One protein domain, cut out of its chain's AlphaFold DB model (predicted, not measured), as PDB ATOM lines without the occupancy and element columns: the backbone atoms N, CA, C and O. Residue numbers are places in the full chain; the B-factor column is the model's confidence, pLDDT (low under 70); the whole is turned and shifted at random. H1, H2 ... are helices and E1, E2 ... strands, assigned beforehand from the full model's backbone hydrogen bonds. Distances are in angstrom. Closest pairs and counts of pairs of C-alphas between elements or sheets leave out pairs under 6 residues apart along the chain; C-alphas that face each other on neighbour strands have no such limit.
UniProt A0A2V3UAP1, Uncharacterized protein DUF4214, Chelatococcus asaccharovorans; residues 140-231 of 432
ATOM      1  N   ASP A 140     107.683 -39.445 133.556       95.88
ATOM      2  CA  ASP A 140     106.337 -39.862 133.204       95.88
ATOM      3  C   ASP A 140     105.423 -39.756 134.431       95.88
ATOM      4  O   ASP A 140     105.684 -40.369 135.466       95.88
ATOM      5  N   HIS A 141     104.327 -39.012 134.281       94.38
ATOM      6  CA  HIS A 141     103.429 -38.590 135.359       94.38
ATOM      7  C   HIS A 141     102.761 -39.737 136.146       94.38
ATOM      8  O   HIS A 141     102.152 -39.483 137.189       94.38
ATOM      9  N   THR A 142     102.839 -40.977 135.652       89.94
ATOM     10  CA  THR A 142     102.235 -42.160 136.284       89.94
ATOM     11  C   THR A 142     103.285 -43.125 136.824       89.94
ATOM     12  O   THR A 142     103.138 -43.654 137.923       89.94
ATOM     13  N   THR A 143     104.338 -43.383 136.052       93.19
ATOM     14  CA  THR A 143     105.362 -44.388 136.372       93.19
ATOM     15  C   THR A 143     106.579 -43.799 137.081       93.19
ATOM     16  O   THR A 143     107.327 -44.543 137.709       93.19
ATOM     17  N   GLY A 144     106.799 -42.486 136.970       94.94
ATOM     18  CA  GLY A 144     107.994 -41.801 137.461       94.94
ATOM     19  C   GLY A 144     109.258 -42.104 136.654       94.94
ATOM     20  O   GLY A 144     110.349 -41.706 137.059       94.94
ATOM     21  N   ILE A 145     109.150 -42.817 135.529       95.75
ATOM     22  CA  ILE A 145     110.298 -43.191 134.698       95.75
ATOM     23  C   ILE A 145     110.716 -41.994 133.840       95.75
ATOM     24  O   ILE A 145     109.880 -41.332 133.229       95.75
ATOM     25  N   LEU A 146     112.022 -41.729 133.780       96.94
ATOM     26  CA  LEU A 146     112.581 -40.711 132.897       96.94
ATOM     27  C   LEU A 146     112.603 -41.198 131.437       96.94
ATOM     28  O   LEU A 146     112.906 -42.365 131.181       96.94
ATOM     29  N   PRO A 147     112.344 -40.316 130.458       95.62
ATOM     30  CA  PRO A 147     112.281 -40.679 129.041       95.62
ATOM     31  C   PRO A 147     113.655 -40.991 128.428       95.62
ATOM     32  O   PRO A 147     113.737 -41.508 127.314       95.62
ATOM     33  N   GLY A 148     114.742 -40.678 129.131       95.75
ATOM     34  CA  GLY A 148     116.109 -40.925 128.694       95.75
ATOM     35  C   GLY A 148     117.116 -40.654 129.808       95.75
ATOM     36  O   GLY A 148     116.741 -40.463 130.960       95.75
ATOM     37  N   ALA A 149     118.403 -40.611 129.458       96.44
ATOM     38  CA  ALA A 149     119.504 -40.371 130.398       96.44
ATOM     39  C   ALA A 149     119.683 -38.878 130.749       96.44
ATOM     40  O   ALA A 149     120.791 -38.335 130.706       96.44
ATOM     41  N   TYR A 150     118.579 -38.184 131.019       97.31
ATOM     42  CA  TYR A 150     118.565 -36.779 131.405       97.31
ATOM     43  C   TYR A 150     117.415 -36.476 132.368       97.31
ATOM     44  O   TYR A 150     116.402 -37.170 132.349       97.31
ATOM     45  N   GLN A 151     117.590 -35.451 133.201       97.81
ATOM     46  CA  GLN A 151     116.649 -35.068 134.255       97.81
ATOM     47  C   GLN A 151     116.778 -33.580 134.606       97.81
ATOM     48  O   GLN A 151     117.822 -32.978 134.334       97.81
ATOM     49  N   THR A 152     115.744 -32.991 135.202       97.88
ATOM     50  CA  THR A 152     115.830 -31.674 135.853       97.88
ATOM     51  C   THR A 152     116.226 -31.801 137.329       97.88
ATOM     52  O   THR A 152     116.142 -32.901 137.881       97.88
ATOM     53  N   PRO A 153     116.619 -30.704 138.004       96.94
ATOM     54  CA  PRO A 153     116.730 -30.696 139.462       96.94
ATOM     55  C   PRO A 153     115.449 -31.189 140.152       96.94
ATOM     56  O   PRO A 153     115.523 -32.016 141.050       96.94
ATOM     57  N   PHE A 154     114.263 -30.799 139.671       98.31
ATOM     58  CA  PHE A 154     112.997 -31.274 140.240       98.31
ATOM     59  C   PHE A 154     112.833 -32.796 140.097       98.31
ATOM     60  O   PHE A 154     112.440 -33.473 141.045       98.31
ATOM     61  N   ASP A 155     113.185 -33.362 138.935       98.12
ATOM     62  CA  ASP A 155     113.135 -34.811 138.701       98.12
ATOM     63  C   ASP A 155     114.041 -35.601 139.663       98.12
ATOM     64  O   ASP A 155     113.736 -36.760 139.964       98.12
ATOM     65  N   MET A 156     115.143 -35.014 140.145       96.38
ATOM     66  CA  MET A 156     116.056 -35.674 141.090       96.38
ATOM     67  C   MET A 156     115.390 -35.961 142.439       96.38
ATOM     68  O   MET A 156     115.740 -36.947 143.082       96.38
ATOM     69  N   HIS A 157     114.399 -35.156 142.821       97.56
ATOM     70  CA  HIS A 157     113.686 -35.266 144.095       97.56
ATOM     71  C   HIS A 157     112.375 -36.052 143.998       97.56
ATOM     72  O   HIS A 157     111.655 -36.167 144.986       97.56
ATOM     73  N   ILE A 158     112.024 -36.600 142.830       97.62
ATOM     74  CA  ILE A 158     110.782 -37.367 142.694       97.62
ATOM     75  C   ILE A 158     110.967 -38.798 143.206       97.62
ATOM     76  O   ILE A 158     111.724 -39.595 142.646       97.62
ATOM     77  N   LEU A 159     110.162 -39.143 144.209       96.06
ATOM     78  CA  LEU A 159     110.020 -40.475 144.780       96.06
ATOM     79  C   LEU A 159     108.647 -41.060 144.423       96.06
ATOM     80  O   LEU A 159     107.609 -40.475 144.728       96.06
ATOM     81  N   MET A 160     108.618 -42.258 143.837       96.69
ATOM     82  CA  MET A 160     107.372 -43.014 143.655       96.69
ATOM     83  C   MET A 160     107.147 -43.941 144.851       96.69
ATOM     84  O   MET A 160     107.943 -44.850 145.091       96.69
ATOM     85  N   LYS A 161     106.044 -43.754 145.583       95.31
ATOM     86  CA  LYS A 161     105.691 -44.556 146.763       95.31
ATOM     87  C   LYS A 161     104.208 -44.909 146.747       95.31
ATOM     88  O   LYS A 161     103.364 -44.051 146.526       95.31
ATOM     89  N   ASP A 162     103.893 -46.188 146.950       94.06
ATOM     90  CA  ASP A 162     102.514 -46.703 147.001       94.06
ATOM     91  C   ASP A 162     101.641 -46.299 145.788       94.06
ATOM     92  O   ASP A 162     100.426 -46.143 145.892       94.06
ATOM     93  N   GLY A 163     102.267 -46.129 144.615       93.31
ATOM     94  CA  GLY A 163     101.600 -45.715 143.375       93.31
ATOM     95  C   GLY A 163     101.375 -44.205 143.221       93.31
ATOM     96  O   GLY A 163     100.730 -43.795 142.258       93.31
ATOM     97  N   PHE A 164     101.909 -43.380 144.125       96.75
ATOM     98  CA  PHE A 164     101.815 -41.921 144.075       96.75
ATOM     99  C   PHE A 164     103.199 -41.265 143.971       96.75
ATOM    100  O   PHE A 164     104.165 -41.782 144.541       96.75
ATOM    101  N   PRO A 165     103.310 -40.140 143.242       98.06
ATOM    102  CA  PRO A 165     104.523 -39.338 143.220       98.06
ATOM    103  C   PRO A 165     104.626 -38.460 144.474       98.06
ATOM    104  O   PRO A 165     103.635 -37.888 144.933       98.06
ATOM    105  N   TYR A 166     105.841 -38.330 144.992       98.56
ATOM    106  CA  TYR A 166     106.209 -37.448 146.093       98.56
ATOM    107  C   TYR A 166     107.459 -36.651 145.726       98.56
ATOM    108  O   TYR A 166     108.286 -37.131 144.954       98.56
ATOM    109  N   PHE A 167     107.605 -35.465 146.307       98.69
ATOM    110  CA  PHE A 167     108.841 -34.691 146.290       98.69
ATOM    111  C   PHE A 167     109.595 -34.905 147.609       98.69
ATOM    112  O   PHE A 167     109.034 -34.710 148.691       98.69
ATOM    113  N   GLU A 168     110.850 -35.333 147.521       97.31
ATOM    114  CA  GLU A 168     111.737 -35.660 148.640       97.31
ATOM    115  C   GLU A 168     112.942 -34.710 148.648       97.31
ATOM    116  O   GLU A 168     114.069 -35.056 148.291       97.31
ATOM    117  N   GLY A 169     112.669 -33.467 149.029       97.81
ATOM    118  CA  GLY A 169     113.681 -32.467 149.336       97.81
ATOM    119  C   GLY A 169     113.734 -32.192 150.839       97.81
ATOM    120  O   GLY A 169     112.731 -32.353 151.540       97.81
ATOM    121  N   VAL A 170     114.914 -31.849 151.355       97.00
ATOM    122  CA  VAL A 170     115.150 -31.688 152.800       97.00
ATOM    123  C   VAL A 170     114.399 -30.480 153.356       97.00
ATOM    124  O   VAL A 170     113.805 -30.566 154.433       97.00
ATOM    125  N   ASN A 171     114.349 -29.389 152.592       98.50
ATOM    126  CA  ASN A 171     113.648 -28.170 152.967       98.50
ATOM    127  C   ASN A 171     112.139 -28.397 152.913       98.50
ATOM    128  O   ASN A 171     111.428 -28.149 153.890       98.50
ATOM    129  N   ALA A 172     111.640 -28.935 151.797       98.56
ATOM    130  CA  ALA A 172     110.221 -29.208 151.615       98.56
ATOM    131  C   ALA A 172     109.697 -30.201 152.665       98.56
ATOM    132  O   ALA A 172     108.619 -29.999 153.231       98.56
ATOM    133  N   ALA A 173     110.484 -31.228 152.998       98.25
ATOM    134  CA  ALA A 173     110.132 -32.184 154.040       98.25
ATOM    135  C   ALA A 173     110.108 -31.560 155.440       98.25
ATOM    136  O   ALA A 173     109.238 -31.915 156.235       98.25
ATOM    137  N   LYS A 174     111.007 -30.614 155.741       96.94
ATOM    138  CA  LYS A 174     111.004 -29.864 157.006       96.94
ATOM    139  C   LYS A 174     109.734 -29.024 157.164       96.94
ATOM    140  O   LYS A 174     109.162 -29.004 158.250       96.94
ATOM    141  N   VAL A 175     109.270 -28.380 156.091       98.00
ATOM    142  CA  VAL A 175     108.036 -27.572 156.104       98.00
ATOM    143  C   VAL A 175     106.782 -28.449 156.166       98.00
ATOM    144  O   VAL A 175     105.868 -28.162 156.938       98.00
ATOM    145  N   TYR A 176     106.724 -29.525 155.378       98.25
ATOM    146  CA  TYR A 176     105.529 -30.371 155.274       98.25
ATOM    147  C   TYR A 176     105.412 -31.429 156.387       98.25
ATOM    148  O   TYR A 176     104.313 -31.877 156.712       98.25
ATOM    149  N   GLY A 177     106.534 -31.843 156.982       97.81
ATOM    150  CA  GLY A 177     106.611 -32.954 157.939       97.81
ATOM    151  C   GLY A 177     106.924 -34.319 157.307       97.81
ATOM    152  O   GLY A 177     106.671 -35.355 157.925       97.81
ATOM    153  N   GLY A 178     107.455 -34.346 156.079       97.25
ATOM    154  CA  GLY A 178     107.828 -35.555 155.335       97.25
ATOM    155  C   GLY A 178     107.791 -35.352 153.813       97.25
ATOM    156  O   GLY A 178     107.600 -34.225 153.363       97.25
ATOM    157  N   PRO A 179     107.937 -36.420 153.002       98.12
ATOM    158  CA  PRO A 179     107.834 -36.313 151.547       98.12
ATOM    159  C   PRO A 179     106.502 -35.687 151.110       98.12
ATOM    160  O   PRO A 179     105.434 -36.105 151.569       98.12
ATOM    161  N   VAL A 180     106.566 -34.710 150.207       98.75
ATOM    162  CA  VAL A 180     105.420 -33.884 149.803       98.75
ATOM    163  C   VAL A 180     104.623 -34.595 148.709       98.75
ATOM    164  O   VAL A 180     105.192 -34.892 147.660       98.75
ATOM    165  N   PRO A 181     103.321 -34.873 148.889       98.44
ATOM    166  CA  PRO A 181     102.511 -35.499 147.855       98.44
ATOM    167  C   PRO A 181     102.380 -34.615 146.611       98.44
ATOM    168  O   PRO A 181     101.898 -33.481 146.684       98.44
ATOM    169  N   LEU A 182     102.727 -35.173 145.456       98.56
ATOM    170  CA  LEU A 182     102.556 -34.536 144.154       98.56
ATOM    171  C   LEU A 182     101.247 -34.993 143.498       98.56
ATOM    172  O   LEU A 182     100.688 -36.052 143.820       98.56
ATOM    173  N   THR A 183     100.734 -34.205 142.556       98.00
ATOM    174  CA  THR A 183      99.481 -34.515 141.868       98.00
ATOM    175  C   THR A 183      99.639 -35.734 140.959       98.00
ATOM    176  O   THR A 183     100.421 -35.755 140.008       98.00
ATOM    177  N   TYR A 184      98.841 -36.767 141.212       95.75
ATOM    178  CA  TYR A 184      98.805 -37.982 140.405       95.75
ATOM    179  C   TYR A 184      98.364 -37.676 138.968       95.75
ATOM    180  O   TYR A 184      97.282 -37.126 138.753       95.75
ATOM    181  N   GLY A 185      99.176 -38.069 137.983       95.12
ATOM    182  CA  GLY A 185      98.928 -37.756 136.573       95.12
ATOM    183  C   GLY A 185      99.269 -36.312 136.182       95.12
ATOM    184  O   GLY A 185      99.113 -35.959 135.019       95.12
ATOM    185  N   ASN A 186      99.761 -35.496 137.121       95.00
ATOM    186  CA  ASN A 186     100.208 -34.122 136.891       95.00
ATOM    187  C   ASN A 186     101.373 -33.748 137.840       95.00
ATOM    188  O   ASN A 186     101.336 -32.733 138.522       95.00
ATOM    189  N   MET A 187     102.397 -34.609 137.916       95.25
ATOM    190  CA  MET A 187     103.385 -34.630 139.008       95.25
ATOM    191  C   MET A 187     104.251 -33.381 139.235       95.25
ATOM    192  O   MET A 187     104.889 -33.302 140.273       95.25
ATOM    193  N   PHE A 188     104.267 -32.386 138.349       96.94
ATOM    194  CA  PHE A 188     104.971 -31.112 138.606       96.94
ATOM    195  C   PHE A 188     104.115 -30.110 139.390       96.94
ATOM    196  O   PHE A 188     104.283 -28.902 139.272       96.94
ATOM    197  N   HIS A 189     103.167 -30.636 140.161       98.25
ATOM    198  CA  HIS A 189     102.197 -29.898 140.946       98.25
ATOM    199  C   HIS A 189     101.940 -30.611 142.272       98.25
ATOM    200  O   HIS A 189     102.211 -31.806 142.415       98.25
ATOM    201  N   LEU A 190     101.374 -29.884 143.230       98.44
ATOM    202  CA  LEU A 190     101.161 -30.335 144.597       98.44
ATOM    203  C   LEU A 190      99.746 -30.868 144.826       98.44
ATOM    204  O   LEU A 190      98.753 -30.358 144.299       98.44
ATOM    205  N   GLY A 191      99.660 -31.881 145.683       97.69
ATOM    206  CA  GLY A 191      98.402 -32.326 146.264       97.69
ATOM    207  C   GLY A 191      97.480 -33.101 145.333       97.69
ATOM    208  O   GLY A 191      97.664 -33.194 144.119       97.69
ATOM    209  N   ASN A 192      96.448 -33.691 145.929       97.75
ATOM    210  CA  ASN A 192      95.438 -34.472 145.227       97.75
ATOM    211  C   ASN A 192      94.068 -34.289 145.889       97.75
ATOM    212  O   ASN A 192      94.008 -34.102 147.096       97.75
ATOM    213  N   PRO A 193      92.941 -34.446 145.173       97.06
ATOM    214  CA  PRO A 193      91.633 -34.489 145.820       97.06
ATOM    215  C   PRO A 193      91.537 -35.635 146.837       97.06
ATOM    216  O   PRO A 193      92.006 -36.750 146.574       97.06
ATOM    217  N   ALA A 194      90.854 -35.397 147.960       96.06
ATOM    218  CA  ALA A 194      90.550 -36.445 148.931       96.06
ATOM    219  C   ALA A 194      89.847 -37.647 148.256       96.06
ATOM    220  O   ALA A 194      89.003 -37.449 147.376       96.06
ATOM    221  N   PRO A 195      90.160 -38.898 148.649       96.06
ATOM    222  CA  PRO A 195      90.973 -39.300 149.804       96.06
ATOM    223  C   PRO A 195      92.465 -39.545 149.488       96.06
ATOM    224  O   PRO A 195      93.139 -40.225 150.259       96.06
ATOM    225  N   LYS A 196      92.984 -39.072 148.347       96.69
ATOM    226  CA  LYS A 196      94.395 -39.280 147.981       96.69
ATOM    227  C   LYS A 196      95.339 -38.449 148.875       96.69
ATOM    228  O   LYS A 196      94.893 -37.458 149.455       96.69
ATOM    229  N   PRO A 197      96.631 -38.821 148.972       97.75
ATOM    230  CA  PRO A 197      97.624 -38.053 149.726       97.75
ATOM    231  C   PRO A 197      97.724 -36.590 149.265       97.75
ATOM    232  O   PRO A 197      97.661 -36.313 148.066       97.75
ATOM    233  N   GLY A 198      97.910 -35.663 150.210       97.31
ATOM    234  CA  GLY A 198      98.047 -34.229 149.925       97.31
ATOM    235  C   GLY A 198      96.726 -33.506 149.662       97.31
ATOM    236  O   GLY A 198      96.689 -32.564 148.876       97.31
ATOM    237  N   ALA A 199      95.621 -33.964 150.259       97.50
ATOM    238  CA  ALA A 199      94.317 -33.301 150.146       97.50
ATOM    239  C   ALA A 199      94.273 -31.908 150.788       97.50
ATOM    240  O   ALA A 199      93.435 -31.088 150.427       97.50
ATOM    241  N   ASP A 200      95.186 -31.646 151.711       96.81
ATOM    242  CA  ASP A 200      95.469 -30.358 152.334       96.81
ATOM    243  C   ASP A 200      96.186 -29.371 151.395       96.81
ATOM    244  O   ASP A 200      96.096 -28.166 151.601       96.81
ATOM    245  N   LEU A 201      96.827 -29.857 150.326       97.56
ATOM    246  CA  LEU A 201      97.605 -29.039 149.385       97.56
ATOM    247  C   LEU A 201      96.798 -28.551 148.170       97.56
ATOM    248  O   LEU A 201      97.337 -27.865 147.307       97.56
ATOM    249  N   VAL A 202      95.501 -28.870 148.069       95.88
ATOM    250  CA  VAL A 202      94.661 -28.458 146.918       95.88
ATOM    251  C   VAL A 202      94.405 -26.950 146.845       95.88
ATOM    252  O   VAL A 202      93.868 -26.473 145.848       95.88
ATOM    253  N   ASP A 203      94.767 -26.216 147.895       94.31
ATOM    254  CA  ASP A 203      94.693 -24.756 147.968       94.31
ATOM    255  C   ASP A 203      96.072 -24.079 147.863       94.31
ATOM    256  O   ASP A 203      96.166 -22.859 147.982       94.31
ATOM    257  N   ASP A 204      97.138 -24.844 147.603       97.75
ATOM    258  CA  ASP A 204      98.474 -24.297 147.363       97.75
ATOM    259  C   ASP A 204      98.578 -23.634 145.976       97.75
ATOM    260  O   ASP A 204      97.891 -24.030 145.029       97.75
ATOM    261  N   LEU A 205      99.456 -22.635 145.834       97.94
ATOM    262  CA  LEU A 205      99.740 -21.984 144.554       97.94
ATOM    263  C   LEU A 205     100.132 -22.986 143.469       97.94
ATOM    264  O   LEU A 205      99.650 -22.871 142.350       97.94
ATOM    265  N   MET A 206     100.957 -23.982 143.777       98.31
ATOM    266  CA  MET A 206     101.418 -24.968 142.800       98.31
ATOM    267  C   MET A 206     100.533 -26.218 142.762       98.31
ATOM    268  O   MET A 206     100.983 -27.275 142.325       98.31
ATOM    269  N   ASN A 207      99.272 -26.142 143.205       97.75
ATOM    270  CA  ASN A 207      98.370 -27.291 143.147       97.75
ATOM    271  C   ASN A 207      98.010 -27.688 141.703       97.75
ATOM    272  O   ASN A 207      97.834 -26.842 140.828       97.75
ATOM    273  N   GLY A 208      97.845 -28.991 141.463       94.44
ATOM    274  CA  GLY A 208      97.585 -29.537 140.122       94.44
ATOM    275  C   GLY A 208      96.121 -29.834 139.832       94.44
ATOM    276  O   GLY A 208      95.826 -30.567 138.885       94.44
ATOM    277  N   VAL A 209      95.210 -29.344 140.677       94.44
ATOM    278  CA  VAL A 209      93.812 -29.780 140.722       94.44
ATOM    279  C   VAL A 209      92.876 -28.673 140.258       94.44
ATOM    280  O   VAL A 209      92.121 -28.863 139.301       94.44
ATOM    281  N   ILE A 210      92.874 -27.537 140.958       90.69
ATOM    282  CA  ILE A 210      91.922 -26.455 140.718       90.69
ATOM    283  C   ILE A 210      92.419 -25.124 141.277       90.69
ATOM    284  O   ILE A 210      92.871 -25.025 142.412       90.69
ATOM    285  N   PHE A 211      92.217 -24.065 140.496       91.88
ATOM    286  CA  PHE A 211      92.208 -22.702 141.010       91.88
ATOM    287  C   PHE A 211      90.756 -22.285 141.213       91.88
ATOM    288  O   PHE A 211      89.966 -22.227 140.265       91.88
ATOM    289  N   LYS A 212      90.383 -22.051 142.468       90.44
ATOM    290  CA  LYS A 212      89.035 -21.652 142.861       90.44
ATOM    291  C   LYS A 212      88.804 -20.193 142.470       90.44
ATOM    292  O   LYS A 212      89.683 -19.339 142.604       90.44
ATOM    293  N   ALA A 213      87.597 -19.903 141.994       88.25
ATOM    294  CA  ALA A 213      87.198 -18.539 141.686       88.25
ATOM    295  C   ALA A 213      87.266 -17.643 142.931       88.25
ATOM    296  O   ALA A 213      87.068 -18.113 144.054       88.25
ATOM    297  N   ALA A 214      87.543 -16.352 142.723       82.75
ATOM    298  CA  ALA A 214      87.648 -15.351 143.791       82.75
ATOM    299  C   ALA A 214      88.607 -15.732 144.946       82.75
ATOM    300  O   ALA A 214      88.475 -15.220 146.054       82.75
ATOM    301  N   THR A 215      89.578 -16.615 144.687       87.00
ATOM    302  CA  THR A 215      90.591 -17.052 145.656       87.00
ATOM    303  C   THR A 215      91.964 -16.547 145.216       87.00
ATOM    304  O   THR A 215      92.339 -16.670 144.047       87.00
ATOM    305  N   ALA A 216      92.698 -15.936 146.145       87.25
ATOM    306  CA  ALA A 216      94.092 -15.555 145.947       87.25
ATOM    307  C   ALA A 216      94.995 -16.714 146.380       87.25
ATOM    308  O   ALA A 216      94.753 -17.318 147.422       87.25
ATOM    309  N   TYR A 217      96.025 -16.996 145.588       94.12
ATOM    310  CA  TYR A 217      96.976 -18.073 145.840       94.12
ATOM    311  C   TYR A 217      98.356 -17.447 146.083       94.12
ATOM    312  O   TYR A 217      99.025 -17.072 145.120       94.12
ATOM    313  N   PRO A 218      98.760 -17.227 147.346       94.81
ATOM    314  CA  PRO A 218     100.076 -16.677 147.655       94.81
ATOM    315  C   PRO A 218     101.173 -17.735 147.481       94.81
ATOM    316  O   PRO A 218     100.907 -18.933 147.542       94.81
ATOM    317  N   ILE A 219     102.424 -17.291 147.333       97.12
ATOM    318  CA  ILE A 219     103.590 -18.183 147.381       97.12
ATOM    319  C   ILE A 219     103.734 -18.711 148.815       97.12
ATOM    320  O   ILE A 219     104.066 -17.945 149.725       97.12
ATOM    321  N   SER A 220     103.473 -20.004 149.009       97.88
ATOM    322  CA  SER A 220     103.586 -20.662 150.309       97.88
ATOM    323  C   SER A 220     105.043 -20.929 150.692       97.88
ATOM    324  O   SER A 220     105.930 -20.983 149.837       97.88
ATOM    325  N   ASP A 221     105.294 -21.152 151.982       98.12
ATOM    326  CA  ASP A 221     106.623 -21.554 152.455       98.12
ATOM    327  C   ASP A 221     107.040 -22.920 151.900       98.12
ATOM    328  O   ASP A 221     108.225 -23.174 151.722       98.12
ATOM    329  N   LEU A 222     106.070 -23.775 151.559       98.62
ATOM    330  CA  LEU A 222     106.326 -25.056 150.910       98.62
ATOM    331  C   LEU A 222     106.837 -24.878 149.476       98.62
ATOM    332  O   LEU A 222     107.763 -25.575 149.070       98.62
ATOM    333  N   VAL A 223     106.265 -23.937 148.718       98.69
ATOM    334  CA  VAL A 223     106.739 -23.609 147.363       98.69
ATOM    335  C   VAL A 223     108.184 -23.121 147.418       98.69
ATOM    336  O   VAL A 223     109.005 -23.576 146.628       98.69
ATOM    337  N   LEU A 224     108.507 -22.243 148.373       98.38
ATOM    338  CA  LEU A 224     109.875 -21.763 148.566       98.38
ATOM    339  C   LEU A 224     110.833 -22.863 149.000       98.38
ATOM    340  O   LEU A 224     111.904 -22.984 148.421       98.38
ATOM    341  N   ALA A 225     110.424 -23.710 149.938       98.62
ATOM    342  CA  ALA A 225     111.241 -24.827 150.383       98.62
ATOM    343  C   ALA A 225     111.557 -25.804 149.236       98.62
ATOM    344  O   ALA A 225     112.687 -26.263 149.112       98.62
ATOM    345  N   ILE A 226     110.597 -26.061 148.340       98.81
ATOM    346  CA  ILE A 226     110.858 -26.838 147.122       98.81
ATOM    347  C   ILE A 226     111.894 -26.135 146.242       98.81
ATOM    348  O   ILE A 226     112.801 -26.802 145.765       98.81
ATOM    349  N   LEU A 227     111.803 -24.816 146.034       98.25
ATOM    350  CA  LEU A 227     112.807 -24.077 145.255       98.25
ATOM    351  C   LEU A 227     114.201 -24.114 145.904       98.25
ATOM    352  O   LEU A 227     115.186 -24.292 145.185       98.25
ATOM    353  N   ALA A 228     114.283 -24.038 147.234       98.44
ATOM    354  CA  ALA A 228     115.524 -24.218 147.986       98.44
ATOM    355  C   ALA A 228     116.137 -25.605 147.761       98.44
ATOM    356  O   ALA A 228     117.338 -25.719 147.526       98.44
ATOM    357  N   ASP A 229     115.315 -26.658 147.702       98.31
ATOM    358  CA  ASP A 229     115.781 -28.003 147.341       98.31
ATOM    359  C   ASP A 229     116.327 -28.082 145.901       98.31
ATOM    360  O   ASP A 229     117.196 -28.903 145.616       98.31
ATOM    361  N   LEU A 230     115.899 -27.189 144.998       97.12
ATOM    362  CA  LEU A 230     116.486 -27.049 143.655       97.12
ATOM    363  C   LEU A 230     117.785 -26.217 143.648       97.12
ATOM    364  O   LEU A 230     118.387 -26.026 142.590       97.12
ATOM    365  N   GLY A 231     118.221 -25.727 144.810       95.50
ATOM    366  CA  GLY A 231     119.406 -24.894 145.001       95.50
ATOM    367  C   GLY A 231     119.150 -23.389 144.910       95.50
ATOM    368  O   GLY A 231     120.108 -22.623 144.925       95.50
TER     369      GLY A 231
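What this domain is: This is residues 140 to 231 of the 432 residues of the protein "Uncharacterized protein DUF4214" of Chelatococcus asaccharovorans (UniProt A0A2V3UAP1). With little regular structure, this is mostly loops round a small strand hairpin, E1 and E2, and a helical hairpin, H2 and H3, side by side. The loop of residues 177 to 220 pairs briefly with E2 and reaches one far end. The 92 printed residues run H1, E1, E2, H2, H3: mixed class, one antiparallel sheet, 28 residues in named elements. It is compact, radius of gyration of the C-alphas 12.8 A, spanning 43 by 26 by 21 A.

How they stand to each other: Start at H1, residues 153 to 156, too short for an O i to N i+4 pair. Next, E1, residues 158 to 161, forms an antiparallel hairpin with E2, residues 164 to 167; N 159 and O 166 are within hydrogen-bond range, 2.9 A. H2, residues 170 to 176, touches H3, residues 221 to 229, at C-alphas 172 and 225, the closest, 4.7 A. They run opposite ways at a shallow tilt of 13 degrees, and every O i to N i+4 pair in them is within hydrogen-bond range.

Where its parts are: Find C-alpha 153 at (116.730, -30.696, 139.462), where H1 begins. H3 runs 12.3 A to C-alpha 229 at (115.781, -28.003, 147.341).

The domain as a whole: The farthest C-alphas, Ala 149 and Ala 214, are 42.7 A apart. The printed part has no cut; H2 to H3 is a long link, and no printed residue is under 70 in pLDDT.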